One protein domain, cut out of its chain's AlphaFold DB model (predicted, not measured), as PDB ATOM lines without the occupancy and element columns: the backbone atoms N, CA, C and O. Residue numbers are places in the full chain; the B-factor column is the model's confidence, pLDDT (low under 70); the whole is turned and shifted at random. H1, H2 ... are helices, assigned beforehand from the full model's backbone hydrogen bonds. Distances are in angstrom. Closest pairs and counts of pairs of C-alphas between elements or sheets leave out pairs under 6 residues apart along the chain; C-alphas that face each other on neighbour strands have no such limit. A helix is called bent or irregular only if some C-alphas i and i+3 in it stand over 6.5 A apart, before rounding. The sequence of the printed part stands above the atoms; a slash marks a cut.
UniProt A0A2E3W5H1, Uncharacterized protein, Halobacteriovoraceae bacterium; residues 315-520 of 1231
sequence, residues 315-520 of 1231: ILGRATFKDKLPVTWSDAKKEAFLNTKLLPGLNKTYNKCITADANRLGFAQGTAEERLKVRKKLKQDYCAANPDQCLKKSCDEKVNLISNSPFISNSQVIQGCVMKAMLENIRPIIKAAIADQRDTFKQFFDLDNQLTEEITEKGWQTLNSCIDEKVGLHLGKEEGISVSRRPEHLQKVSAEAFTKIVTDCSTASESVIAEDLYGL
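Overview. This is residues 315 to 520 of the 1231 residues of an uncharacterized protein of Halobacteriovoraceae bacterium (UniProt A0A2E3W5H1). This is an elongated helical body in which H5 and H6, one after the other, run through the middle, with the hairpin of H1 and H2 on one side, the crossed pair H7 and H9 on the other, and short H8 packed on H5. At one end H3, with H4 at its tip, forms an arm away from this body. The printed part has 206 residues with nine named helices, H1 to H9 along the chain, and no named strand: all helix. It is loose, with a radius of gyration of the C-alphas of 21.2 A and spans of 71 by 42 by 26 A.

Along the chain. H1, residues 315 to 324, begins at C-alpha 315 (75.489, 3.666, 143.912). H2 is residues 331 to 360, 41.0 A long, with a kink of 46 degrees near residue 354. Both are irregular: C-alphas 320 and 323 are 7.2 A apart, C-alphas 353 and 356 7.4 A. H3 is residues 368 to 385, H4 387 to 390, H5 410 to 424, H6 427 to 441, H7 449 to 474 (37.0 A), H8 487 to 492. H9, residues 495 to 520, 37.2 A, ends at C-alpha 520 (59.101, -28.939, 139.379).

Arrangement. H2, H5, H6 and H9 form a bundle, a group of helices side by side. H1 and H2, a hairpin, touch at Gly 317 and Leu 343, closest C-alphas 6.5 A. H2, with residues 345 to 354 alone, touches H5 at a steep tilt of 41 degrees, opposite ways; the closest C-alphas, Leu 346 and Ala 421, are 5.0 A apart. H3 and H4 are close but not clearly touching. H5 touches H8, closest C-alphas Gly 416 and Gln 491, 4.3 A. H6 touches H7, closest C-alphas Lys 431 and Thr 456, 5.5 A. H7 touches H9, closest C-alphas Gly 459 and Ser 509, 4.8 A. Every O i to N i+4 pair is within hydrogen-bond range in H3, H5, H6 and H7, but 4 of 6 in H1, 21 of 26 in H2, 20 of 22 in H9 and 0 of 2 in H8, where 3 of 3 O i to N i+3 pairs are; H4 is too short for such a pair.

Size, cuts and confidence. The farthest C-alphas, Lys 393 and Gln 443, are 72.6 A apart, and the printed part has no cut. The links H4 to H5 and H7 to H8 are long. The mean pLDDT of the printed part is 76.5; 41 residues are under 70, among them 388 to 399 and 437 to 449.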
ATOM      1  N   ILE A 315      75.011   3.635 145.299       77.69
ATOM      2  CA  ILE A 315      75.489   3.666 143.912       77.69
ATOM      3  C   ILE A 315      75.912   2.261 143.476       77.69
ATOM      4  O   ILE A 315      75.404   1.752 142.477       77.69
ATOM      5  N   LEU A 316      76.759   1.591 144.263       73.81
ATOM      6  CA  LEU A 316      77.205   0.230 143.974       73.81
ATOM      7  C   LEU A 316      76.046  -0.761 143.990       73.81
ATOM      8  O   LEU A 316      75.986  -1.634 143.131       73.81
ATOM      9  N   GLY A 317      75.102  -0.618 144.922       75.06
ATOM     10  CA  GLY A 317      73.903  -1.451 144.967       75.06
ATOM     11  C   GLY A 317      73.092  -1.360 143.671       75.06
ATOM     12  O   GLY A 317      72.633  -2.379 143.160       75.06
ATOM     13  N   ARG A 318      72.964  -0.162 143.086       80.31
ATOM     14  CA  ARG A 318      72.304   0.009 141.782       80.31
ATOM     15  C   ARG A 318      73.145  -0.557 140.645       80.31
ATOM     16  O   ARG A 318      72.647  -1.398 139.906       80.31
ATOM     17  N   ALA A 319      74.402  -0.138 140.531       73.44
ATOM     18  CA  ALA A 319      75.275  -0.529 139.426       73.44
ATOM     19  C   ALA A 319      75.511  -2.049 139.369       73.44
ATOM     20  O   ALA A 319      75.533  -2.640 138.296       73.44
ATOM     21  N   THR A 320      75.618  -2.699 140.529       72.06
ATOM     22  CA  THR A 320      75.886  -4.140 140.617       72.06
ATOM     23  C   THR A 320      74.643  -4.973 140.315       72.06
ATOM     24  O   THR A 320      74.735  -6.011 139.660       72.06
ATOM     25  N   PHE A 321      73.474  -4.550 140.808       77.06
ATOM     26  CA  PHE A 321      72.306  -5.430 140.874       77.06
ATOM     27  C   PHE A 321      71.155  -5.048 139.944       77.06
ATOM     28  O   PHE A 321      70.329  -5.911 139.656       77.06
ATOM     29  N   LYS A 322      71.081  -3.813 139.430       80.75
ATOM     30  CA  LYS A 322      69.967  -3.377 138.566       80.75
ATOM     31  C   LYS A 322      69.828  -4.239 137.310       80.75
ATOM     32  O   LYS A 322      68.728  -4.693 137.002       80.75
ATOM     33  N   ASP A 323      70.942  -4.540 136.650       73.06
ATOM     34  CA  ASP A 323      70.969  -5.373 135.439       73.06
ATOM     35  C   ASP A 323      70.862  -6.875 135.736       73.06
ATOM     36  O   ASP A 323      70.757  -7.693 134.823       73.06
ATOM     37  N   LYS A 324      70.887  -7.250 137.019       73.38
ATOM     38  CA  LYS A 324      70.675  -8.623 137.498       73.38
ATOM     39  C   LYS A 324      69.230  -8.876 137.921       73.38
ATOM     40  O   LYS A 324      68.865 -10.018 138.185       73.38
ATOM     41  N   LEU A 325      68.406  -7.830 137.990       80.25
ATOM     42  CA  LEU A 325      66.966  -7.971 138.169       80.25
ATOM     43  C   LEU A 325      66.314  -8.465 136.871       80.25
ATOM     44  O   LEU A 325      66.853  -8.225 135.787       80.25
ATOM     45  N   PRO A 326      65.144  -9.120 136.958       77.06
ATOM     46  CA  PRO A 326      64.504  -9.727 135.798       77.06
ATOM     47  C   PRO A 326      64.352  -8.765 134.615       77.06
ATOM     48  O   PRO A 326      63.926  -7.618 134.771       77.06
ATOM     49  N   VAL A 327      64.699  -9.240 133.417       71.94
ATOM     50  CA  VAL A 327      64.664  -8.442 132.174       71.94
ATOM     51  C   VAL A 327      63.233  -8.034 131.807       71.94
ATOM     52  O   VAL A 327      63.021  -6.989 131.205       71.94
ATOM     53  N   THR A 328      62.251  -8.828 132.230       69.44
ATOM     54  CA  THR A 328      60.808  -8.584 132.089       69.44
ATOM     55  C   THR A 328      60.305  -7.395 132.918       69.44
ATOM     56  O   THR A 328      59.218  -6.876 132.659       69.44
ATOM     57  N   TRP A 329      61.055  -6.948 133.933       80.00
ATOM     58  CA  TRP A 329      60.653  -5.821 134.772       80.00
ATOM     59  C   TRP A 329      60.950  -4.497 134.077       80.00
ATOM     60  O   TRP A 329      62.058  -4.270 133.595       80.00
ATOM     61  N   SER A 330      59.982  -3.579 134.118       84.25
ATOM     62  CA  SER A 330      60.216  -2.192 133.723       84.25
ATOM     63  C   SER A 330      61.260  -1.535 134.627       84.25
ATOM     64  O   SER A 330      61.374  -1.873 135.811       84.25
ATOM     65  N   ASP A 331      61.974  -0.539 134.104       84.12
ATOM     66  CA  ASP A 331      62.965   0.207 134.888       84.12
ATOM     67  C   ASP A 331      62.363   0.816 136.160       84.12
ATOM     68  O   ASP A 331      62.980   0.761 137.220       84.12
ATOM     69  N   ALA A 332      61.113   1.291 136.105       87.06
ATOM     70  CA  ALA A 332      60.400   1.793 137.281       87.06
ATOM     71  C   ALA A 332      60.205   0.716 138.366       87.06
ATOM     72  O   ALA A 332      60.364   0.996 139.556       87.06
ATOM     73  N   LYS A 333      59.896  -0.531 137.978       85.06
ATOM     74  CA  LYS A 333      59.751  -1.659 138.914       85.06
ATOM     75  C   LYS A 333      61.103  -2.069 139.500       85.06
ATOM     76  O   LYS A 333      61.181  -2.335 140.701       85.06
ATOM     77  N   LYS A 334      62.162  -2.074 138.683       87.19
ATOM     78  CA  LYS A 334      63.539  -2.320 139.142       87.19
ATOM     79  C   LYS A 334      63.966  -1.276 140.177       87.19
ATOM     80  O   LYS A 334      64.393  -1.649 141.266       87.19
ATOM     81  N   GLU A 335      63.762   0.010 139.897       86.81
ATOM     82  CA  GLU A 335      64.082   1.098 140.833       86.81
ATOM     83  C   GLU A 335      63.269   1.018 142.132       86.81
ATOM     84  O   GLU A 335      63.821   1.156 143.226       86.81
ATOM     85  N   ALA A 336      61.968   0.728 142.048       87.75
ATOM     86  CA  ALA A 336      61.134   0.547 143.234       87.75
ATOM     87  C   ALA A 336      61.637  -0.605 144.119       87.75
ATOM     88  O   ALA A 336      61.693  -0.468 145.345       87.75
ATOM     89  N   PHE A 337      62.044  -1.728 143.519       88.38
ATOM     90  CA  PHE A 337      62.614  -2.857 144.252       88.38
ATOM     91  C   PHE A 337      63.941  -2.493 144.926       88.38
ATOM     92  O   PHE A 337      64.107  -2.750 146.122       88.38
ATOM     93  N   LEU A 338      64.860  -1.850 144.197       86.75
ATOM     94  CA  LEU A 338      66.151  -1.423 144.741       86.75
ATOM     95  C   LEU A 338      65.950  -0.512 145.961       86.75
ATOM     96  O   LEU A 338      66.487  -0.799 147.032       86.75
ATOM     97  N   ASN A 339      65.103   0.512 145.841       86.81
ATOM     98  CA  ASN A 339      64.880   1.497 146.904       86.81
ATOM     99  C   ASN A 339      64.133   0.933 148.127       86.81
ATOM    100  O   ASN A 339      64.364   1.393 149.242       86.81
ATOM    101  N   THR A 340      63.246  -0.055 147.954       85.62
ATOM    102  CA  THR A 340      62.395  -0.558 149.055       85.62
ATOM    103  C   THR A 340      62.873  -1.863 149.686       85.62
ATOM    104  O   THR A 340      62.535  -2.131 150.841       85.62
ATOM    105  N   LYS A 341      63.622  -2.699 148.955       83.12
ATOM    106  CA  LYS A 341      64.017  -4.046 149.402       83.12
ATOM    107  C   LYS A 341      65.522  -4.234 149.534       83.12
ATOM    108  O   LYS A 341      65.935  -4.932 150.454       83.12
ATOM    109  N   LEU A 342      66.324  -3.628 148.654       86.25
ATOM    110  CA  LEU A 342      67.767  -3.881 148.604       86.25
ATOM    111  C   LEU A 342      68.583  -2.825 149.362       86.25
ATOM    112  O   LEU A 342      69.263  -3.155 150.331       86.25
ATOM    113  N   LEU A 343      68.489  -1.553 148.959       87.19
ATOM    114  CA  LEU A 343      69.307  -0.465 149.511       87.19
ATOM    115  C   LEU A 343      69.148  -0.279 151.034       87.19
ATOM    116  O   LEU A 343      70.167  -0.121 151.711       87.19
ATOM    117  N   PRO A 344      67.935  -0.367 151.626       88.81
ATOM    118  CA  PRO A 344      67.788  -0.291 153.080       88.81
ATOM    119  C   PRO A 344      68.518  -1.424 153.820       88.81
ATOM    120  O   PRO A 344      69.066  -1.207 154.902       88.81
ATOM    121  N   GLY A 345      68.538  -2.628 153.237       86.38
ATOM    122  CA  GLY A 345      69.248  -3.786 153.784       86.38
ATOM    123  C   GLY A 345      70.763  -3.609 153.726       86.38
ATOM    124  O   GLY A 345      71.439  -3.818 154.734       86.38
ATOM    125  N   LEU A 346      71.279  -3.124 152.590       86.94
ATOM    126  CA  LEU A 346      72.700  -2.809 152.411       86.94
ATOM    127  C   LEU A 346      73.193  -1.806 153.461       86.94
ATOM    128  O   LEU A 346      74.144  -2.098 154.187       86.94
ATOM    129  N   ASN A 347      72.498  -0.673 153.604       86.12
ATOM    130  CA  ASN A 347      72.856   0.360 154.579       86.12
ATOM    131  C   ASN A 347      72.827  -0.184 156.012       86.12
ATOM    132  O   ASN A 347      73.736   0.067 156.801       86.12
ATOM    133  N   LYS A 348      71.811  -0.986 156.352       88.06
ATOM    134  CA  LYS A 348      71.698  -1.597 157.681       88.06
ATOM    135  C   LYS A 348      72.857  -2.554 157.977       88.06
ATOM    136  O   LYS A 348      73.399  -2.510 159.083       88.06
ATOM    137  N   THR A 349      73.230  -3.417 157.030       88.12
ATOM    138  CA  THR A 349      74.336  -4.369 157.215       88.12
ATOM    139  C   THR A 349      75.680  -3.654 157.310       88.12
ATOM    140  O   THR A 349      76.466  -3.981 158.201       88.12
ATOM    141  N   TYR A 350      75.929  -2.659 156.454       88.69
ATOM    142  CA  TYR A 350      77.151  -1.860 156.508       88.69
ATOM    143  C   TYR A 350      77.280  -1.116 157.840       88.69
ATOM    144  O   TYR A 350      78.270  -1.309 158.543       88.69
ATOM    145  N   ASN A 351      76.246  -0.369 158.245       86.88
ATOM    146  CA  ASN A 351      76.260   0.377 159.504       86.88
ATOM    147  C   ASN A 351      76.514  -0.562 160.683       86.88
ATOM    148  O   ASN A 351      77.369  -0.289 161.522       86.88
ATOM    149  N   LYS A 352      75.852  -1.727 160.715       87.94
ATOM    150  CA  LYS A 352      76.092  -2.743 161.748       87.94
ATOM    151  C   LYS A 352      77.534  -3.266 161.741       87.94
ATOM    152  O   LYS A 352      78.064  -3.549 162.810       87.94
ATOM    153  N   CYS A 353      78.142  -3.427 160.568       87.19
ATOM    154  CA  CYS A 353      79.522  -3.885 160.428       87.19
ATOM    155  C   CYS A 353      80.519  -2.844 160.950       87.19
ATOM    156  O   CYS A 353      81.393  -3.194 161.736       87.19
ATOM    157  N   ILE A 354      80.343  -1.573 160.575       85.88
ATOM    158  CA  ILE A 354      81.339  -0.525 160.817       85.88
ATOM    159  C   ILE A 354      81.156   0.229 162.146       85.88
ATOM    160  O   ILE A 354      82.062   0.932 162.582       85.88
ATOM    161  N   THR A 355      80.014   0.083 162.832       86.06
ATOM    162  CA  THR A 355      79.690   0.847 164.062       86.06
ATOM    163  C   THR A 355      80.791   0.776 165.128       86.06
ATOM    164  O   THR A 355      81.108   1.788 165.748       86.06
ATOM    165  N   ALA A 356      81.378  -0.402 165.364       83.25
ATOM    166  CA  ALA A 356      82.419  -0.561 166.383       83.25
ATOM    167  C   ALA A 356      83.684   0.248 166.040       83.25
ATOM    168  O   ALA A 356      84.230   0.939 166.901       83.25
ATOM    169  N   ASP A 357      84.088   0.221 164.770       85.44
ATOM    170  CA  ASP A 357      85.269   0.923 164.268       85.44
ATOM    171  C   ASP A 357      85.026   2.437 164.177       85.44
ATOM    172  O   ASP A 357      85.873   3.232 164.592       85.44
ATOM    173  N   ALA A 358      83.832   2.845 163.736       83.50
ATOM    174  CA  ALA A 358      83.391   4.239 163.727       83.50
ATOM    175  C   ALA A 358      83.416   4.847 165.141       83.50
ATOM    176  O   ALA A 358      83.908   5.960 165.330       83.50
ATOM    177  N   ASN A 359      82.944   4.104 166.148       83.88
ATOM    178  CA  ASN A 359      82.976   4.539 167.545       83.88
ATOM    179  C   ASN A 359      84.409   4.620 168.088       83.88
ATOM    180  O   ASN A 359      84.749   5.602 168.746       83.88
ATOM    181  N   ARG A 360      85.269   3.634 167.784       83.56
ATOM    182  CA  ARG A 360      86.693   3.644 168.172       83.56
ATOM    183  C   ARG A 360      87.411   4.895 167.660       83.56
ATOM    184  O   ARG A 360      88.217   5.471 168.383       83.56
ATOM    185  N   LEU A 361      87.104   5.322 166.437       83.12
ATOM    186  CA  LEU A 361      87.704   6.494 165.797       83.12
ATOM    187  C   LEU A 361      87.007   7.822 166.129       83.12
ATOM    188  O   LEU A 361      87.416   8.860 165.600       83.12
ATOM    189  N   GLY A 362      85.950   7.803 166.944       79.06
ATOM    190  CA  GLY A 362      85.123   8.978 167.223       79.06
ATOM    191  C   GLY A 362      84.419   9.537 165.983       79.06
ATOM    192  O   GLY A 362      84.081  10.708 165.957       79.06
ATOM    193  N   PHE A 363      84.219   8.750 164.922       81.31
ATOM    194  CA  PHE A 363      83.598   9.238 163.685       81.31
ATOM    195  C   PHE A 363      82.151   9.702 163.915       81.31
ATOM    196  O   PHE A 363      81.761  10.763 163.443       81.31
ATOM    197  N   ALA A 364      81.382   8.951 164.710       68.62
ATOM    198  CA  ALA A 364      79.971   9.235 164.969       68.62
ATOM    199  C   ALA A 364      79.720  10.301 166.062       68.62
ATOM    200  O   ALA A 364      78.566  10.675 166.277       68.62
ATOM    201  N   GLN A 365      80.750  10.744 166.801       67.38
ATOM    202  CA  GLN A 365      80.607  11.620 167.975       67.38
ATOM    203  C   GLN A 365      81.836  12.523 168.188       67.38
ATOM    204  O   GLN A 365      82.963  12.037 168.211       67.38
ATOM    205  N   GLY A 366      81.600  13.813 168.451       69.56
ATOM    206  CA  GLY A 366      82.621  14.782 168.877       69.56
ATOM    207  C   GLY A 366      83.049  15.789 167.806       69.56
ATOM    208  O   GLY A 366      82.775  15.618 166.616       69.56
ATOM    209  N   THR A 367      83.707  16.874 168.223       79.00
ATOM    210  CA  THR A 367      84.239  17.894 167.300       79.00
ATOM    211  C   THR A 367      85.474  17.384 166.546       79.00
ATOM    212  O   THR A 367      86.085  16.373 166.896       79.00
ATOM    213  N   ALA A 368      85.880  18.086 165.486       76.31
ATOM    214  CA  ALA A 368      87.122  17.804 164.761       76.31
ATOM    215  C   ALA A 368      88.357  17.742 165.687       76.31
ATOM    216  O   ALA A 368      89.209  16.867 165.526       76.31
ATOM    217  N   GLU A 369      88.435  18.625 166.684       78.06
ATOM    218  CA  GLU A 369      89.531  18.667 167.657       78.06
ATOM    219  C   GLU A 369      89.510  17.464 168.610       78.06
ATOM    220  O   GLU A 369      90.561  16.905 168.942       78.06
ATOM    221  N   GLU A 370      88.323  17.026 169.031       81.06
ATOM    222  CA  GLU A 370      88.157  15.844 169.882       81.06
ATOM    223  C   GLU A 370      88.561  14.567 169.136       81.06
ATOM    224  O   GLU A 370      89.324  13.751 169.666       81.06
ATOM    225  N   ARG A 371      88.139  14.438 167.871       85.06
ATOM    226  CA  ARG A 371      88.521  13.326 166.985       85.06
ATOM    227  C   ARG A 371      90.029  13.284 166.756       85.06
ATOM    228  O   ARG A 371      90.635  12.221 166.897       85.06
ATOM    229  N   LEU A 372      90.653  14.437 166.503       82.69
ATOM    230  CA  LEU A 372      92.105  14.547 166.355       82.69
ATOM    231  C   LEU A 372      92.847  14.045 167.604       82.69
ATOM    232  O   LEU A 372      93.817  13.294 167.495       82.69
ATOM    233  N   LYS A 373      92.380  14.420 168.801       83.44
ATOM    234  CA  LYS A 373      92.990  13.993 170.069       83.44
ATOM    235  C   LYS A 373      92.888  12.478 170.278       83.44
ATOM    236  O   LYS A 373      93.872  11.856 170.680       83.44
ATOM    237  N   VAL A 374      91.726  11.885 169.995       85.31
ATOM    238  CA  VAL A 374      91.505  10.430 170.099       85.31
ATOM    239  C   VAL A 374      92.397   9.671 169.116       85.31
ATOM    240  O   VAL A 374      93.072   8.718 169.502       85.31
ATOM    241  N   ARG A 375      92.458  10.115 167.861       86.19
ATOM    242  CA  ARG A 375      93.199   9.431 166.791       86.19
ATOM    243  C   ARG A 375      94.713   9.538 166.952       86.19
ATOM    244  O   ARG A 375      95.400   8.533 166.798       86.19
ATOM    245  N   LYS A 376      95.227  10.682 167.422       82.56
ATOM    246  CA  LYS A 376      96.639  10.816 167.830       82.56
ATOM    247  C   LYS A 376      97.026   9.825 168.925       82.56
ATOM    248  O   LYS A 376      98.110   9.251 168.870       82.56
ATOM    249  N   LYS A 377      96.140   9.596 169.900       84.00
ATOM    250  CA  LYS A 377      96.368   8.587 170.939       84.00
ATOM    251  C   LYS A 377      96.390   7.173 170.349       84.00
ATOM    252  O   LYS A 377      97.323   6.430 170.618       84.00
ATOM    253  N   LEU A 378      95.433   6.828 169.483       84.94
ATOM    254  CA  LEU A 378      95.409   5.525 168.801       84.94
ATOM    255  C   LEU A 378      96.659   5.283 167.942       84.94
ATOM    256  O   LEU A 378      97.163   4.165 167.905       84.94
ATOM    257  N   LYS A 379      97.181   6.324 167.286       81.06
ATOM    258  CA  LYS A 379      98.443   6.274 166.537       81.06
ATOM    259  C   LYS A 379      99.629   5.969 167.444       81.06
ATOM    260  O   LYS A 379     100.437   5.104 167.120       81.06
ATOM    261  N   GLN A 380      99.717   6.644 168.591       81.12
ATOM    262  CA  GLN A 380     100.747   6.371 169.597       81.12
ATOM    263  C   GLN A 380     100.648   4.936 170.123       81.12
ATOM    264  O   GLN A 380     101.661   4.242 170.181       81.12
ATOM    265  N   ASP A 381      99.435   4.471 170.428       82.88
ATOM    266  CA  ASP A 381      99.181   3.107 170.900       82.88
ATOM    267  C   ASP A 381      99.564   2.061 169.832       82.88
ATOM    268  O   ASP A 381     100.207   1.056 170.142       82.88
ATOM    269  N   TYR A 382      99.236   2.307 168.557       82.69
ATOM    270  CA  TYR A 382      99.627   1.443 167.439       82.69
ATOM    271  C   TYR A 382     101.147   1.389 167.260       82.69
ATOM    272  O   TYR A 382     101.706   0.301 167.125       82.69
ATOM    273  N   CYS A 383     101.824   2.539 167.288       77.94
ATOM    274  CA  CYS A 383     103.277   2.605 167.135       77.94
ATOM    275  C   CYS A 383     104.028   2.008 168.328       77.94
ATOM    276  O   CYS A 383     105.103   1.443 168.146       77.94
ATOM    277  N   ALA A 384     103.452   2.063 169.530       80.12
ATOM    278  CA  ALA A 384     103.979   1.344 170.685       80.12
ATOM    279  C   ALA A 384     103.873  -0.182 170.508       80.12
ATOM    280  O   ALA A 384     104.769  -0.912 170.924       80.12
ATOM    281  N   ALA A 385     102.802  -0.666 169.871       76.81
ATOM    282  CA  ALA A 385     102.595  -2.088 169.596       76.81
ATOM    283  C   ALA A 385     103.368  -2.602 168.364       76.81
ATOM    284  O   ALA A 385     103.697  -3.784 168.306       76.81
ATOM    285  N   ASN A 386     103.663  -1.732 167.392       76.88
ATOM    286  CA  ASN A 386     104.326  -2.063 166.127       76.88
ATOM    287  C   ASN A 386     105.521  -1.124 165.850       76.88
ATOM    288  O   ASN A 386     105.505  -0.386 164.860       76.88
ATOM    289  N   PRO A 387     106.570  -1.136 166.694       71.94
ATOM    290  CA  PRO A 387     107.677  -0.184 166.597       71.94
ATOM    291  C   PRO A 387     108.386  -0.236 165.237       71.94
ATOM    292  O   PRO A 387     108.664   0.807 164.655       71.94
ATOM    293  N   ASP A 388     108.581  -1.427 164.661       65.44
ATOM    294  CA  ASP A 388     109.259  -1.607 163.366       65.44
ATOM    295  C   ASP A 388     108.519  -0.959 162.179       65.44
ATOM    296  O   ASP A 388     109.132  -0.669 161.151       65.44
ATOM    297  N   GLN A 389     107.208  -0.723 162.310       66.00
ATOM    298  CA  GLN A 389     106.384  -0.067 161.286       66.00
ATOM    299  C   GLN A 389     106.379   1.461 161.416       66.00
ATOM    300  O   GLN A 389     106.073   2.134 160.438       66.00
ATOM    301  N   CYS A 390     106.727   2.000 162.590       64.44
ATOM    302  CA  CYS A 390     106.782   3.443 162.861       64.44
ATOM    303  C   CYS A 390     108.218   3.982 163.033       64.44
ATOM    304  O   CYS A 390     108.400   5.136 163.407       64.44
ATOM    305  N   LEU A 391     109.245   3.142 162.838       54.94
ATOM    306  CA  LEU A 391     110.667   3.510 162.957       54.94
ATOM    307  C   LEU A 391     111.381   3.660 161.599       54.94
ATOM    308  O   LEU A 391     112.538   4.091 161.559       54.94
ATOM    309  N   LYS A 392     110.733   3.306 160.481       50.75
ATOM    310  CA  LYS A 392     111.316   3.431 159.137       50.75
ATOM    311  C   LYS A 392     111.198   4.875 158.645       50.75
ATOM    312  O   LYS A 392     110.121   5.318 158.301       50.75
ATOM    313  N   LYS A 393     112.329   5.579 158.511       48.78
ATOM    314  CA  LYS A 393     112.417   6.964 157.988       48.78
ATOM    315  C   LYS A 393     112.098   7.116 156.482       48.78
ATOM    316  O   LYS A 393     112.472   8.124 155.885       48.78
ATOM    317  N   SER A 394     111.480   6.116 155.858       53.12
ATOM    318  CA  SER A 394     110.982   6.156 154.480       53.12
ATOM    319  C   SER A 394     109.466   6.347 154.491       53.12
ATOM    320  O   SER A 394     108.812   6.184 155.516       53.12
ATOM    321  N   CYS A 395     108.879   6.639 153.334       49.69
ATOM    322  CA  CYS A 395     107.431   6.773 153.179       49.69
ATOM    323  C   CYS A 395     106.630   5.471 153.407       49.69
ATOM    324  O   CYS A 395     105.438   5.435 153.128       49.69
ATOM    325  N   ASP A 396     107.272   4.408 153.907       48.00
ATOM    326  CA  ASP A 396     106.709   3.071 154.126       48.00
ATOM    327  C   ASP A 396     106.022   2.897 155.495       48.00
ATOM    328  O   ASP A 396     105.614   1.780 155.830       48.00
ATOM    329  N   GLU A 397     105.904   3.951 156.312       56.84
ATOM    330  CA  GLU A 397     105.219   3.879 157.610       56.84
ATOM    331  C   GLU A 397     103.721   3.565 157.430       56.84
ATOM    332  O   GLU A 397     102.943   4.372 156.924       56.84
ATOM    333  N   LYS A 398     103.288   2.377 157.874       59.06
ATOM    334  CA  LYS A 398     101.878   1.954 157.851       59.06
ATOM    335  C   LYS A 398     101.279   2.046 159.246       59.06
ATOM    336  O   LYS A 398     101.437   1.126 160.050       59.06
ATOM    337  N   VAL A 399     100.567   3.139 159.525       66.12
ATOM    338  CA  VAL A 399      99.813   3.327 160.775       66.12
ATOM    339  C   VAL A 399      98.343   2.974 160.564       66.12
ATOM    340  O   VAL A 399      97.647   3.625 159.787       66.12
ATOM    341  N   ASN A 400      97.853   1.984 161.311       70.62
ATOM    342  CA  ASN A 400      96.452   1.565 161.282       70.62
ATOM    343  C   ASN A 400      95.776   1.928 162.607       70.62
ATOM    344  O   ASN A 400      96.213   1.528 163.682       70.62
ATOM    345  N   LEU A 401      94.695   2.707 162.542       75.88
ATOM    346  CA  LEU A 401      94.000   3.201 163.739       75.88
ATOM    347  C   LEU A 401      92.841   2.285 164.153       75.88
ATOM    348  O   LEU A 401      92.433   2.280 165.319       75.88
ATOM    349  N   ILE A 402      92.333   1.492 163.204       76.56
ATOM    350  CA  ILE A 402      91.251   0.523 163.413       76.56
ATOM    351  C   ILE A 402      91.808  -0.830 163.874       76.56
ATOM    352  O   ILE A 402      91.326  -1.403 164.852       76.56
ATOM    353  N   SER A 403      92.855  -1.320 163.204       70.88
ATOM    354  CA  SER A 403      93.461  -2.633 163.447       70.88
ATOM    355  C   SER A 403      94.887  -2.506 163.971       70.88
ATOM    356  O   SER A 403      95.652  -1.678 163.494       70.88
ATOM    357  N   ASN A 404      95.277  -3.382 164.900       66.50
ATOM    358  CA  ASN A 404      96.675  -3.490 165.338       66.50
ATOM    359  C   ASN A 404      97.532  -4.317 164.356       66.50
ATOM    360  O   ASN A 404      98.730  -4.469 164.579       66.50
ATOM    361  N   SER A 405      96.927  -4.869 163.295       68.88
ATOM    362  CA  SER A 405      97.631  -5.620 162.253       68.88
ATOM    363  C   SER A 405      98.367  -4.671 161.302       68.88
ATOM    364  O   SER A 405      97.728  -3.785 160.728       68.88
ATOM    365  N   PRO A 406      99.663  -4.888 161.029       64.69
ATOM    366  CA  PRO A 406     100.418  -4.066 160.083       64.69
ATOM    367  C   PRO A 406     100.094  -4.361 158.610       64.69
ATOM    368  O   PRO A 406     100.526  -3.639 157.714       64.69
ATOM    369  N   PHE A 407      99.310  -5.409 158.345       65.62
ATOM    370  CA  PHE A 407      98.991  -5.882 156.995       65.62
ATOM    371  C   PHE A 407      97.585  -5.508 156.509       65.62
ATOM    372  O   PHE A 407      97.237  -5.872 155.390       65.62
ATOM    373  N   ILE A 408      96.761  -4.859 157.342       69.19
ATOM    374  CA  ILE A 408      95.375  -4.499 157.003       69.19
ATOM    375  C   ILE A 408      95.189  -2.995 157.201       69.19
ATOM    376  O   ILE A 408      95.238  -2.527 158.337       69.19
ATOM    377  N   SER A 409      94.964  -2.256 156.113       70.56
ATOM    378  CA  SER A 409      94.732  -0.809 156.155       70.56
ATOM    379  C   SER A 409      93.347  -0.453 156.710       70.56
ATOM    380  O   SER A 409      92.406  -1.247 156.650       70.56
ATOM    381  N   ASN A 410      93.177   0.783 157.193       70.50
ATOM    382  CA  ASN A 410      91.854   1.291 157.580       70.50
ATOM    383  C   ASN A 410      90.844   1.214 156.407       70.50
ATOM    384  O   ASN A 410      89.691   0.835 156.611       70.50
ATOM    385  N   SER A 411      91.284   1.509 155.175       71.00
ATOM    386  CA  SER A 411      90.452   1.420 153.966       71.00
ATOM    387  C   SER A 411      90.015  -0.016 153.651       71.00
ATOM    388  O   SER A 411      88.861  -0.234 153.288       71.00
ATOM    389  N   GLN A 412      90.878  -1.009 153.884       75.50
ATOM    390  CA  GLN A 412      90.560  -2.432 153.722       75.50
ATOM    391  C   GLN A 412      89.505  -2.929 154.720       75.50
ATOM    392  O   GLN A 412      88.655  -3.750 154.365       75.50
ATOM    393  N   VAL A 413      89.507  -2.417 155.957       79.12
ATOM    394  CA  VAL A 413      88.458  -2.740 156.943       79.12
ATOM    395  C   VAL A 413      87.095  -2.224 156.473       79.12
ATOM    396  O   VAL A 413      86.121  -2.982 156.446       79.12
ATOM    397  N   ILE A 414      87.042  -0.962 156.034       79.25
ATOM    398  CA  ILE A 414      85.821  -0.320 155.527       79.25
ATOM    399  C   ILE A 414      85.317  -1.036 154.264       79.25
ATOM    400  O   ILE A 414      84.140  -1.395 154.179       79.25
ATOM    401  N   GLN A 415      86.212  -1.334 153.319       77.50
ATOM    402  CA  GLN A 415      85.905  -2.077 152.096       77.50
ATOM    403  C   GLN A 415      85.343  -3.477 152.391       77.50
ATOM    404  O   GLN A 415      84.340  -3.874 151.793       77.50
ATOM    405  N   GLY A 416      85.918  -4.200 153.358       82.94
ATOM    406  CA  GLY A 416      85.400  -5.497 153.800       82.94
ATOM    407  C   GLY A 416      83.961  -5.414 154.325       82.94
ATOM    408  O   GLY A 416      83.146  -6.297 154.043       82.94
ATOM    409  N   CYS A 417      83.602  -4.329 155.021       85.88
ATOM    410  CA  CYS A 417      82.225  -4.082 155.458       85.88
ATOM    411  C   CYS A 417      81.268  -3.767 154.297       85.88
ATOM    412  O   CYS A 417      80.124  -4.230 154.320       85.88
ATOM    413  N   VAL A 418      81.717  -3.040 153.268       84.12
ATOM    414  CA  VAL A 418      80.930  -2.802 152.043       84.12
ATOM    415  C   VAL A 418      80.668  -4.122 151.303       84.12
ATOM    416  O   VAL A 418      79.520  -4.424 150.970       84.12
ATOM    417  N   MET A 419      81.692  -4.961 151.121       85.12
ATOM    418  CA  MET A 419      81.561  -6.283 150.485       85.12
ATOM    419  C   MET A 419      80.628  -7.213 151.262       85.12
ATOM    420  O   MET A 419      79.789  -7.898 150.673       85.12
ATOM    421  N   LYS A 420      80.724  -7.207 152.597       86.25
ATOM    422  CA  LYS A 420      79.811  -7.957 153.465       86.25
ATOM    423  C   LYS A 420      78.365  -7.507 153.273       86.25
ATOM    424  O   LYS A 420      77.476  -8.351 153.154       86.25
ATOM    425  N   ALA A 421      78.131  -6.194 153.239       86.12
ATOM    426  CA  ALA A 421      76.804  -5.644 153.016       86.12
ATOM    427  C   ALA A 421      76.228  -6.128 151.684       86.12
ATOM    428  O   ALA A 421      75.102  -6.626 151.674       86.12
ATOM    429  N   MET A 422      77.013  -6.071 150.604       83.31
ATOM    430  CA  MET A 422      76.611  -6.613 149.305       83.31
ATOM    431  C   MET A 422      76.245  -8.091 149.390       83.31
ATOM    432  O   MET A 422      75.139  -8.442 148.995       83.31
ATOM    433  N   LEU A 423      77.127  -8.931 149.941       84.25
ATOM    434  CA  LEU A 423      76.948 -10.382 150.006       84.25
ATOM    435  C   LEU A 423      75.675 -10.786 150.761       84.25
ATOM    436  O   LEU A 423      74.843 -11.516 150.223       84.25
ATOM    437  N   GLU A 424      75.489 -10.291 151.987       84.62
ATOM    438  CA  GLU A 424      74.357 -10.689 152.842       84.62
ATOM    439  C   GLU A 424      72.992 -10.254 152.281       84.62
ATOM    440  O   GLU A 424      71.962 -10.834 152.627       84.62
ATOM    441  N   ASN A 425      72.973  -9.264 151.386       85.56
ATOM    442  CA  ASN A 425      71.753  -8.720 150.797       85.56
ATOM    443  C   ASN A 425      71.498  -9.198 149.356       85.56
ATOM    444  O   ASN A 425      70.635  -8.641 148.684       85.56
ATOM    445  N   ILE A 426      72.167 -10.257 148.877       84.88
ATOM    446  CA  ILE A 426      71.866 -10.863 147.561       84.88
ATOM    447  C   ILE A 426      70.559 -11.677 147.588       84.88
ATOM    448  O   ILE A 426      69.863 -11.766 146.576       84.88
ATOM    449  N   ARG A 427      70.168 -12.245 148.740       85.31
ATOM    450  CA  ARG A 427      68.985 -13.129 148.871       85.31
ATOM    451  C   ARG A 427      67.687 -12.565 148.258       85.31
ATOM    452  O   ARG A 427      67.026 -13.300 147.524       85.31
ATOM    453  N   PRO A 428      67.301 -11.289 148.482       84.50
ATOM    454  CA  PRO A 428      66.119 -10.705 147.849       84.50
ATOM    455  C   PRO A 428      66.167 -10.718 146.315       84.50
ATOM    456  O   PRO A 428      65.116 -10.801 145.687       84.50
ATOM    457  N   ILE A 429      67.358 -10.645 145.714       83.06
ATOM    458  CA  ILE A 429      67.555 -10.657 144.257       83.06
ATOM    459  C   ILE A 429      67.299 -12.059 143.709       83.06
ATOM    460  O   ILE A 429      66.533 -12.206 142.760       83.06
ATOM    461  N   ILE A 430      67.864 -13.087 144.353       83.81
ATOM    462  CA  ILE A 430      67.600 -14.497 144.019       83.81
ATOM    463  C   ILE A 430      66.092 -14.768 144.085       83.81
ATOM    464  O   ILE A 430      65.501 -15.287 143.140       83.81
ATOM    465  N   LYS A 431      65.447 -14.321 145.167       84.56
ATOM    466  CA  LYS A 431      64.000 -14.458 145.349       84.56
ATOM    467  C   LYS A 431      63.193 -13.727 144.274       84.56
ATOM    468  O   LYS A 431      62.200 -14.260 143.792       84.56
ATOM    469  N   ALA A 432      63.600 -12.514 143.896       80.25
ATOM    470  CA  ALA A 432      62.957 -11.745 142.834       80.25
ATOM    471  C   ALA A 432      63.069 -12.438 141.467       80.25
ATOM    472  O   ALA A 432      62.086 -12.472 140.729       80.25
ATOM    473  N   ALA A 433      64.229 -13.025 141.158       76.44
ATOM    474  CA  ALA A 433      64.440 -13.794 139.934       76.44
ATOM    475  C   ALA A 433      63.553 -15.048 139.879       76.44
ATOM    476  O   ALA A 433      62.888 -15.284 138.872       76.44
ATOM    477  N   ILE A 434      63.466 -15.805 140.977       76.12
ATOM    478  CA  ILE A 434      62.590 -16.986 141.071       76.12
ATOM    479  C   ILE A 434      61.114 -16.581 140.984       76.12
ATOM    480  O   ILE A 434      60.341 -17.231 140.286       76.12
ATOM    481  N   ALA A 435      60.714 -15.494 141.651       74.25
ATOM    482  CA  ALA A 435      59.336 -15.004 141.616       74.25
ATOM    483  C   ALA A 435      58.910 -14.535 140.214       74.25
ATOM    484  O   ALA A 435      57.763 -14.738 139.826       74.25
ATOM    485  N   ASP A 436      59.821 -13.949 139.438       72.44
ATOM    486  CA  ASP A 436      59.546 -13.568 138.050       72.44
ATOM    487  C   ASP A 436      59.433 -14.779 137.118       72.44
ATOM    488  O   ASP A 436      58.533 -14.851 136.276       72.44
ATOM    489  N   GLN A 437      60.286 -15.786 137.320       65.62
ATOM    490  CA  GLN A 437      60.142 -17.053 136.610       65.62
ATOM    491  C   GLN A 437      58.842 -17.758 137.001       65.62
ATOM    492  O   GLN A 437      58.133 -18.235 136.120       65.62
ATOM    493  N   ARG A 438      58.448 -17.739 138.279       65.81
ATOM    494  CA  ARG A 438      57.128 -18.217 138.712       65.81
ATOM    495  C   ARG A 438      56.004 -17.533 137.943       65.81
ATOM    496  O   ARG A 438      55.128 -18.222 137.433       65.81
ATOM    497  N   ASP A 439      55.999 -16.205 137.874       64.75
ATOM    498  CA  ASP A 439      54.923 -15.468 137.203       64.75
ATOM    499  C   ASP A 439      54.877 -15.804 135.695       64.75
ATOM    500  O   ASP A 439      53.795 -15.912 135.119       64.75
ATOM    501  N   THR A 440      56.038 -16.083 135.091       56.66
ATOM    502  CA  THR A 440      56.185 -16.554 133.699       56.66
ATOM    503  C   THR A 440      55.666 -17.986 133.496       56.66
ATOM    504  O   THR A 440      55.019 -18.289 132.490       56.66
ATOM    505  N   PHE A 441      55.910 -18.878 134.459       50.25
ATOM    506  CA  PHE A 441      55.528 -20.293 134.403       50.25
ATOM    507  C   PHE A 441      54.191 -20.613 135.084       50.25
ATOM    508  O   PHE A 441      53.789 -21.776 135.116       50.25
ATOM    509  N   LYS A 442      53.453 -19.601 135.557       56.59
ATOM    510  CA  LYS A 442      52.188 -19.749 136.299       56.59
ATOM    511  C   LYS A 442      51.119 -20.560 135.555       56.59
ATOM    512  O   LYS A 442      50.268 -21.188 136.174       56.59
ATOM    513  N   GLN A 443      51.167 -20.559 134.224       43.84
ATOM    514  CA  GLN A 443      50.289 -21.368 133.370       43.84
ATOM    515  C   GLN A 443      50.660 -22.866 133.323       43.84
ATOM    516  O   GLN A 443      49.835 -23.680 132.921       43.84
ATOM    517  N   PHE A 444      51.875 -23.240 133.737       41.59
ATOM    518  CA  PHE A 444      52.409 -24.608 133.696       41.59
ATOM    519  C   PHE A 444      52.514 -25.263 135.086       41.59
ATOM    520  O   PHE A 444      52.406 -26.488 135.196       41.59
ATOM    521  N   PHE A 445      52.728 -24.482 136.151       51.25
ATOM    522  CA  PHE A 445      52.670 -24.935 137.545       51.25
ATOM    523  C   PHE A 445      52.514 -23.765 138.523       51.25
ATOM    524  O   PHE A 445      52.968 -22.655 138.251       51.25
ATOM    525  N   ASP A 446      51.876 -24.023 139.668       52.81
ATOM    526  CA  ASP A 446      51.773 -23.051 140.759       52.81
ATOM    527  C   ASP A 446      52.975 -23.219 141.693       52.81
ATOM    528  O   ASP A 446      53.152 -24.259 142.331       52.81
ATOM    529  N   LEU A 447      53.844 -22.214 141.709       60.09
ATOM    530  CA  LEU A 447      55.025 -22.171 142.562       60.09
ATOM    531  C   LEU A 447      54.619 -21.453 143.846       60.09
ATOM    532  O   LEU A 447      54.614 -20.220 143.913       60.09
ATOM    533  N   ASP A 448      54.215 -22.221 144.853       67.62
ATOM    534  CA  ASP A 448      53.791 -21.626 146.112       67.62
ATOM    535  C   ASP A 448      54.941 -20.841 146.781       67.62
ATOM    536  O   ASP A 448      56.130 -20.941 146.439       67.62
ATOM    537  N   ASN A 449      54.577 -19.979 147.730       69.12
ATOM    538  CA  ASN A 449      55.553 -19.125 148.398       69.12
ATOM    539  C   ASN A 449      56.558 -19.930 149.239       69.12
ATOM    540  O   ASN A 449      57.672 -19.453 149.426       69.12
ATOM    541  N   GLN A 450      56.194 -21.118 149.734       73.62
ATOM    542  CA  GLN A 450      57.090 -21.957 150.531       73.62
ATOM    543  C   GLN A 450      58.193 -22.543 149.646       73.62
ATOM    544  O   GLN A 450      59.374 -22.408 149.954       73.62
ATOM    545  N   LEU A 451      57.819 -23.100 148.500       69.69
ATOM    546  CA  LEU A 451      58.729 -23.654 147.508       69.69
ATOM    547  C   LEU A 451      59.650 -22.573 146.922       69.69
ATOM    548  O   LEU A 451      60.836 -22.800 146.703       69.69
ATOM    549  N   THR A 452      59.117 -21.361 146.728       74.44
ATOM    550  CA  THR A 452      59.909 -20.189 146.325       74.44
ATOM    551  C   THR A 452      61.020 -19.889 147.342       74.44
ATOM    552  O   THR A 452      62.150 -19.601 146.947       74.44
ATOM    553  N   GLU A 453      60.727 -19.962 148.644       78.50
ATOM    554  CA  GLU A 453      61.724 -19.766 149.708       78.50
ATOM    555  C   GLU A 453      62.734 -20.917 149.768       78.50
ATOM    556  O   GLU A 453      63.931 -20.668 149.907       78.50
ATOM    557  N   GLU A 454      62.290 -22.164 149.601       79.06
ATOM    558  CA  GLU A 454      63.172 -23.339 149.586       79.06
ATOM    559  C   GLU A 454      64.205 -23.269 148.446       79.06
ATOM    560  O   GLU A 454      65.403 -23.452 148.684       79.06
ATOM    561  N   ILE A 455      63.774 -22.930 147.224       80.06
ATOM    562  CA  ILE A 455      64.673 -22.755 146.069       80.06
ATOM    563  C   ILE A 455      65.592 -21.543 146.281       80.06
ATOM    564  O   ILE A 455      66.782 -21.601 145.962       80.06
ATOM    565  N   THR A 456      65.070 -20.455 146.864       83.38
ATOM    566  CA  THR A 456      65.871 -19.263 147.194       83.38
ATOM    567  C   THR A 456      67.002 -19.616 148.159       83.38
ATOM    568  O   THR A 456      68.143 -19.203 147.942       83.38
ATOM    569  N   GLU A 457      66.719 -20.390 149.209       85.19
ATOM    570  CA  GLU A 457      67.720 -20.767 150.208       85.19
ATOM    571  C   GLU A 457      68.760 -21.737 149.630       85.19
ATOM    572  O   GLU A 457      69.950 -21.555 149.882       85.19
ATOM    573  N   LYS A 458      68.365 -22.698 148.785       82.44
ATOM    574  CA  LYS A 458      69.322 -23.563 148.065       82.44
ATOM    575  C   LYS A 458      70.237 -22.778 147.122       82.44
ATOM    576  O   LYS A 458      71.450 -23.007 147.105       82.44
ATOM    577  N   GLY A 459      69.671 -21.845 146.353       84.06
ATOM    578  CA  GLY A 459      70.441 -20.961 145.477       84.06
ATOM    579  C   GLY A 459      71.442 -20.131 146.277       84.06
ATOM    580  O   GLY A 459      72.636 -20.116 145.979       84.06
ATOM    581  N   TRP A 460      70.984 -19.534 147.381       87.12
ATOM    582  CA  TRP A 460      71.845 -18.797 148.302       87.12
ATOM    583  C   TRP A 460      72.975 -19.656 148.888       87.12
ATOM    584  O   TRP A 460      74.123 -19.216 148.906       87.12
ATOM    585  N   GLN A 461      72.683 -20.870 149.357       86.62
ATOM    586  CA  GLN A 461      73.698 -21.770 149.914       86.62
ATOM    587  C   GLN A 461      74.758 -22.142 148.874       86.62
ATOM    588  O   GLN A 461      75.949 -22.111 149.183       86.62
ATOM    589  N   THR A 462      74.338 -22.412 147.635       85.31
ATOM    590  CA  THR A 462      75.241 -22.695 146.508       85.31
ATOM    591  C   THR A 462      76.142 -21.497 146.208       85.31
ATOM    592  O   THR A 462      77.362 -21.646 146.115       85.31
ATOM    593  N   LEU A 463      75.558 -20.297 146.114       86.25
ATOM    594  CA  LEU A 463      76.299 -19.052 145.909       86.25
ATOM    595  C   LEU A 463      77.337 -18.847 147.020       86.25
ATOM    596  O   LEU A 463      78.513 -18.633 146.737       86.25
ATOM    597  N   ASN A 464      76.908 -18.933 148.280       85.88
ATOM    598  CA  ASN A 464      77.757 -18.659 149.432       85.88
ATOM    599  C   ASN A 464      78.885 -19.688 149.566       85.88
ATOM    600  O   ASN A 464      80.017 -19.298 149.820       85.88
ATOM    601  N   SER A 465      78.607 -20.974 149.324       85.94
ATOM    602  CA  SER A 465      79.630 -22.028 149.327       85.94
ATOM    603  C   SER A 465      80.676 -21.815 148.232       85.94
ATOM    604  O   SER A 465      81.865 -21.980 148.487       85.94
ATOM    605  N   CYS A 466      80.256 -21.415 147.027       87.06
ATOM    606  CA  CYS A 466      81.184 -21.089 145.942       87.06
ATOM    607  C   CYS A 466      82.052 -19.867 146.283       87.06
ATOM    608  O   CYS A 466      83.248 -19.852 145.993       87.06
ATOM    609  N   ILE A 467      81.471 -18.840 146.912       86.38
ATOM    610  CA  ILE A 467      82.211 -17.641 147.330       86.38
ATOM    611  C   ILE A 467      83.220 -17.995 148.425       86.38
ATOM    612  O   ILE A 467      84.372 -17.575 148.338       86.38
ATOM    613  N   ASP A 468      82.812 -18.786 149.417       86.44
ATOM    614  CA  ASP A 468      83.677 -19.293 150.487       86.44
ATOM    615  C   ASP A 468      84.900 -20.033 149.912       86.44
ATOM    616  O   ASP A 468      86.039 -19.732 150.279       86.44
ATOM    617  N   GLU A 469      84.677 -20.933 148.948       84.44
ATOM    618  CA  GLU A 469      85.731 -21.672 148.246       84.44
ATOM    619  C   GLU A 469      86.661 -20.737 147.459       84.44
ATOM    620  O   GLU A 469      87.879 -20.762 147.642       84.44
ATOM    621  N   LYS A 470      86.105 -19.862 146.613       84.69
ATOM    622  CA  LYS A 470      86.902 -18.976 145.752       84.69
ATOM    623  C   LYS A 470      87.680 -17.916 146.526       84.69
ATOM    624  O   LYS A 470      88.795 -17.581 146.129       84.69
ATOM    625  N   VAL A 471      87.134 -17.402 147.627       83.25
ATOM    626  CA  VAL A 471      87.874 -16.517 148.541       83.25
ATOM    627  C   VAL A 471      88.966 -17.303 149.272       83.25
ATOM    628  O   VAL A 471      90.072 -16.787 149.420       83.25
ATOM    629  N   GLY A 472      88.705 -18.554 149.669       81.38
ATOM    630  CA  GLY A 472      89.718 -19.486 150.184       81.38
ATOM    631  C   GLY A 472      90.919 -19.628 149.261       81.38
ATOM    632  O   GLY A 472      92.050 -19.356 149.670       81.38
ATOM    633  N   LEU A 473      90.646 -19.946 147.996       79.56
ATOM    634  CA  LEU A 473      91.653 -20.070 146.944       79.56
ATOM    635  C   LEU A 473      92.411 -18.757 146.710       79.56
ATOM    636  O   LEU A 473      93.638 -18.768 146.645       79.56
ATOM    637  N   HIS A 474      91.711 -17.619 146.643       79.69
ATOM    638  CA  HIS A 474      92.345 -16.307 146.458       79.69
ATOM    639  C   HIS A 474      93.309 -15.946 147.599       79.69
ATOM    640  O   HIS A 474      94.315 -15.280 147.377       79.69
ATOM    641  N   LEU A 475      93.021 -16.406 148.819       78.50
ATOM    642  CA  LEU A 475      93.851 -16.175 150.000       78.50
ATOM    643  C   LEU A 475      94.898 -17.278 150.244       78.50
ATOM    644  O   LEU A 475      95.560 -17.243 151.285       78.50
ATOM    645  N   GLY A 476      95.031 -18.257 149.341       72.62
ATOM    646  CA  GLY A 476      95.975 -19.371 149.477       72.62
ATOM    647  C   GLY A 476      95.682 -20.288 150.669       72.62
ATOM    648  O   GLY A 476      96.610 -20.818 151.277       72.62
ATOM    649  N   LYS A 477      94.410 -20.437 151.062       72.31
ATOM    650  CA  LYS A 477      93.997 -21.334 152.152       72.31
ATOM    651  C   LYS A 477      93.326 -22.582 151.591       72.31
ATOM    652  O   LYS A 477      92.304 -22.474 150.923       72.31
ATOM    653  N   GLU A 478      93.874 -23.750 151.918       49.38
ATOM    654  CA  GLU A 478      93.397 -25.041 151.401       49.38
ATOM    655  C   GLU A 478      92.108 -25.556 152.079       49.38
ATOM    656  O   GLU A 478      91.426 -26.388 151.491       49.38
ATOM    657  N   GLU A 479      91.697 -25.037 153.251       53.06
ATOM    658  CA  GLU A 479      90.455 -25.476 153.919       53.06
ATOM    659  C   GLU A 479      89.608 -24.345 154.549       53.06
ATOM    660  O   GLU A 479      90.099 -23.486 155.288       53.06
ATOM    661  N   GLY A 480      88.288 -24.420 154.311       59.28
ATOM    662  CA  GLY A 480      87.227 -24.025 155.250       59.28
ATOM    663  C   GLY A 480      87.100 -22.547 155.632       59.28
ATOM    664  O   GLY A 480      86.913 -22.241 156.814       59.28
ATOM    665  N   ILE A 481      87.163 -21.615 154.677       71.69
ATOM    666  CA  ILE A 481      86.772 -20.223 154.948       71.69
ATOM    667  C   ILE A 481      85.242 -20.109 154.979       71.69
ATOM    668  O   ILE A 481      84.557 -20.703 154.161       71.69
ATOM    669  N   SER A 482      84.704 -19.325 155.919       77.94
ATOM    670  CA  SER A 482      83.316 -18.855 155.868       77.94
ATOM    671  C   SER A 482      83.304 -17.335 155.938       77.94
ATOM    672  O   SER A 482      83.458 -16.763 157.022       77.94
ATOM    673  N   VAL A 483      83.136 -16.669 154.797       78.06
ATOM    674  CA  VAL A 483      83.161 -15.202 154.710       78.06
ATOM    675  C   VAL A 483      81.972 -14.569 155.429       78.06
ATOM    676  O   VAL A 483      82.102 -13.483 155.990       78.06
ATOM    677  N   SER A 484      80.839 -15.274 155.522       70.44
ATOM    678  CA  SER A 484      79.665 -14.813 156.276       70.44
ATOM    679  C   SER A 484      79.904 -14.839 157.795       70.44
ATOM    680  O   SER A 484      79.367 -14.004 158.521       70.44
ATOM    681  N   ARG A 485      80.715 -15.786 158.301       73.06
ATOM    682  CA  ARG A 485      81.036 -15.911 159.738       73.06
ATOM    683  C   ARG A 485      82.295 -15.145 160.144       73.06
ATOM    684  O   ARG A 485      82.367 -14.665 161.272       73.06
ATOM    685  N   ARG A 486      83.280 -15.040 159.252       75.19
ATOM    686  CA  ARG A 486      84.564 -14.352 159.460       75.19
ATOM    687  C   ARG A 486      84.775 -13.302 158.361       75.19
ATOM    688  O   ARG A 486      85.552 -13.530 157.433       75.19
ATOM    689  N   PRO A 487      84.099 -12.141 158.458       69.75
ATOM    690  CA  PRO A 487      84.154 -11.100 157.428       69.75
ATOM    691  C   PRO A 487      85.541 -10.460 157.285       69.75
ATOM    692  O   PRO A 487      85.827  -9.839 156.268       69.75
ATOM    693  N   GLU A 488      86.436 -10.668 158.253       73.75
ATOM    694  CA  GLU A 488      87.849 -10.270 158.197       73.75
ATOM    695  C   GLU A 488      88.585 -10.832 156.969       73.75
ATOM    696  O   GLU A 488      89.562 -10.252 156.505       73.75
ATOM    697  N   HIS A 489      88.113 -11.946 156.397       82.44
ATOM    698  CA  HIS A 489      88.672 -12.482 155.155       82.44
ATOM    699  C   HIS A 489      88.406 -11.580 153.945       82.44
ATOM    700  O   HIS A 489      89.263 -11.499 153.072       82.44
ATOM    701  N   LEU A 490      87.285 -10.850 153.927       81.75
ATOM    702  CA  LEU A 490      86.964  -9.897 152.858       81.75
ATOM    703  C   LEU A 490      87.864  -8.655 152.897       81.75
ATOM    704  O   LEU A 490      88.092  -8.048 151.862       81.75
ATOM    705  N   GLN A 491      88.451  -8.321 154.053       81.12
ATOM    706  CA  GLN A 491      89.384  -7.189 154.191       81.12
ATOM    707  C   GLN A 491      90.682  -7.390 153.389       81.12
ATOM    708  O   GLN A 491      91.430  -6.448 153.161       81.12
ATOM    709  N   LYS A 492      90.972  -8.628 152.971       77.81
ATOM    710  CA  LYS A 492      92.165  -8.989 152.191       77.81
ATOM    711  C   LYS A 492      91.869  -9.219 150.707       77.81
ATOM    712  O   LYS A 492      92.756  -9.656 149.983       77.81
ATOM    713  N   VAL A 493      90.638  -8.963 150.265       77.56
ATOM    714  CA  VAL A 493      90.194  -9.138 148.875       77.56
ATOM    715  C   VAL A 493      89.978  -7.756 148.262       77.56
ATOM    716  O   VAL A 493      89.404  -6.883 148.905       77.56
ATOM    717  N   SER A 494      90.428  -7.531 147.026       72.25
ATOM    718  CA  SER A 494      90.163  -6.273 146.313       72.25
ATOM    719  C   SER A 494      88.725  -6.211 145.773       72.25
ATOM    720  O   SER A 494      88.092  -7.243 145.535       72.25
ATOM    721  N   ALA A 495      88.194  -5.004 145.533       68.88
ATOM    722  CA  ALA A 495      86.860  -4.803 144.939       68.88
ATOM    723  C   ALA A 495      86.680  -5.544 143.606       68.88
ATOM    724  O   ALA A 495      85.643  -6.166 143.362       68.88
ATOM    725  N   GLU A 496      87.707  -5.515 142.760       69.19
ATOM    726  CA  GLU A 496      87.695  -6.162 141.451       69.19
ATOM    727  C   GLU A 496      87.679  -7.694 141.573       69.19
ATOM    728  O   GLU A 496      86.850  -8.363 140.947       69.19
ATOM    729  N   ALA A 497      88.516  -8.256 142.454       75.88
ATOM    730  CA  ALA A 497      88.545  -9.694 142.718       75.88
ATOM    731  C   ALA A 497      87.212 -10.187 143.300       75.88
ATOM    732  O   ALA A 497      86.670 -11.193 142.838       75.88
ATOM    733  N   PHE A 498      86.639  -9.451 144.256       80.56
ATOM    734  CA  PHE A 498      85.343  -9.782 144.846       80.56
ATOM    735  C   PHE A 498      84.216  -9.774 143.804       80.56
ATOM    736  O   PHE A 498      83.436 -10.724 143.731       80.56
ATOM    737  N   THR A 499      84.166  -8.752 142.944       73.06
ATOM    738  CA  THR A 499      83.156  -8.641 141.877       73.06
ATOM    739  C   THR A 499      83.215  -9.831 140.918       73.06
ATOM    740  O   THR A 499      82.179 -10.409 140.567       73.06
ATOM    741  N   LYS A 500      84.427 -10.247 140.531       76.56
ATOM    742  CA  LYS A 500      84.646 -11.422 139.680       76.56
ATOM    743  C   LYS A 500      84.192 -12.714 140.365       76.56
ATOM    744  O   LYS A 500      83.456 -13.491 139.764       76.56
ATOM    745  N   ILE A 501      84.565 -12.915 141.632       81.88
ATOM    746  CA  ILE A 501      84.173 -14.094 142.421       81.88
ATOM    747  C   ILE A 501      82.646 -14.206 142.523       81.88
ATOM    748  O   ILE A 501      82.091 -15.264 142.221       81.88
ATOM    749  N   VAL A 502      81.957 -13.121 142.891       78.94
ATOM    750  CA  VAL A 502      80.489 -13.102 143.014       78.94
ATOM    751  C   VAL A 502      79.816 -13.389 141.670       78.94
ATOM    752  O   VAL A 502      78.864 -14.168 141.621       78.94
ATOM    753  N   THR A 503      80.324 -12.814 140.576       75.56
ATOM    754  CA  THR A 503      79.785 -13.031 139.222       75.56
ATOM    755  C   THR A 503      79.950 -14.478 138.761       75.56
ATOM    756  O   THR A 503      79.024 -15.066 138.202       75.56
ATOM    757  N   ASP A 504      81.103 -15.095 139.010       75.38
ATOM    758  CA  ASP A 504      81.295 -16.498 138.653       75.38
ATOM    759  C   ASP A 504      80.369 -17.409 139.476       75.38
ATOM    760  O   ASP A 504      79.759 -18.337 138.942       75.38
ATOM    761  N   CYS A 505      80.238 -17.134 140.776       82.62
ATOM    762  CA  CYS A 505      79.408 -17.934 141.672       82.62
ATOM    763  C   CYS A 505      77.906 -17.759 141.424       82.62
ATOM    764  O   CYS A 505      77.143 -18.702 141.653       82.62
ATOM    765  N   SER A 506      77.460 -16.610 140.900       76.81
ATOM    766  CA  SER A 506      76.054 -16.419 140.524       76.81
ATOM    767  C   SER A 506      75.626 -17.401 139.434       76.81
ATOM    768  O   SER A 506      74.518 -17.923 139.493       76.81
ATOM    769  N   THR A 507      76.526 -17.743 138.508       73.19
ATOM    770  CA  THR A 507      76.259 -18.726 137.443       73.19
ATOM    771  C   THR A 507      76.006 -20.130 138.010       73.19
ATOM    772  O   THR A 507      75.122 -20.846 137.538       73.19
ATOM    773  N   ALA A 508      76.739 -20.530 139.056       75.19
ATOM    774  CA  ALA A 508      76.518 -21.810 139.735       75.19
ATOM    775  C   ALA A 508      75.155 -21.845 140.449       75.19
ATOM    776  O   ALA A 508      74.415 -22.821 140.328       75.19
ATOM    777  N   SER A 509      74.791 -20.752 141.129       80.81
ATOM    778  CA  SER A 509      73.473 -20.606 141.756       80.81
ATOM    779  C   SER A 509      72.336 -20.636 140.729       80.81
ATOM    780  O   SER A 509      71.328 -21.294 140.967       80.81
ATOM    781  N   GLU A 510      72.476 -19.943 139.596       73.00
ATOM    782  CA  GLU A 510      71.481 -19.936 138.513       73.00
ATOM    783  C   GLU A 510      71.241 -21.344 137.951       73.00
ATOM    784  O   GLU A 510      70.094 -21.715 137.704       73.00
ATOM    785  N   SER A 511      72.298 -22.151 137.800       71.56
ATOM    786  CA  SER A 511      72.185 -23.540 137.334       71.56
ATOM    787  C   SER A 511      71.367 -24.412 138.290       71.56
ATOM    788  O   SER A 511      70.484 -25.133 137.838       71.56
ATOM    789  N   VAL A 512      71.630 -24.343 139.599       76.94
ATOM    790  CA  VAL A 512      70.900 -25.143 140.604       76.94
ATOM    791  C   VAL A 512      69.431 -24.726 140.679       76.94
ATOM    792  O   VAL A 512      68.543 -25.573 140.730       76.94
ATOM    793  N   ILE A 513      69.164 -23.418 140.632       77.06
ATOM    794  CA  ILE A 513      67.797 -22.886 140.615       77.06
ATOM    795  C   ILE A 513      67.050 -23.376 139.368       77.06
ATOM    796  O   ILE A 513      65.918 -23.841 139.474       77.06
ATOM    797  N   ALA A 514      67.673 -23.302 138.190       73.06
ATOM    798  CA  ALA A 514      67.047 -23.742 136.949       73.06
ATOM    799  C   ALA A 514      66.775 -25.258 136.931       73.06
ATOM    800  O   ALA A 514      65.719 -25.669 136.455       73.06
ATOM    801  N   GLU A 515      67.681 -26.082 137.466       76.38
ATOM    802  CA  GLU A 515      67.476 -27.529 137.616       76.38
ATOM    803  C   GLU A 515      66.251 -27.850 138.485       76.38
ATOM    804  O   GLU A 515      65.381 -28.614 138.058       76.38
ATOM    805  N   ASP A 516      66.130 -27.208 139.652       77.81
ATOM    806  CA  ASP A 516      64.973 -27.365 140.544       77.81
ATOM    807  C   ASP A 516      63.670 -26.926 139.845       77.81
ATOM    808  O   ASP A 516      62.649 -27.612 139.936       77.81
ATOM    809  N   LEU A 517      63.695 -25.827 139.081       73.88
ATOM    810  CA  LEU A 517      62.532 -25.345 138.324       73.88
ATOM    811  C   LEU A 517      62.122 -26.292 137.186       73.88
ATOM    812  O   LEU A 517      60.925 -26.546 137.013       73.88
ATOM    813  N   TYR A 518      63.072 -26.872 136.442       73.50
ATOM    814  CA  TYR A 518      62.772 -27.928 135.467       73.50
ATOM    815  C   TYR A 518      62.202 -29.170 136.156       73.50
ATOM    816  O   TYR A 518      61.205 -29.721 135.684       73.50
ATOM    817  N   GLY A 519      62.771 -29.576 137.293       76.50
ATOM    818  CA  GLY A 519      62.265 -30.692 138.089       76.50
ATOM    819  C   GLY A 519      60.813 -30.485 138.519       76.50
ATOM    820  O   GLY A 519      59.977 -31.372 138.344       76.50
ATOM    821  N   LEU A 520      60.472 -29.294 139.004       73.88
ATOM    822  CA  LEU A 520      59.101 -28.939 139.379       73.88
ATOM    823  C   LEU A 520      58.151 -28.882 138.184       73.88
ATOM    824  O   LEU A 520      57.039 -29.406 138.270       73.88
TER     825      LEU A 520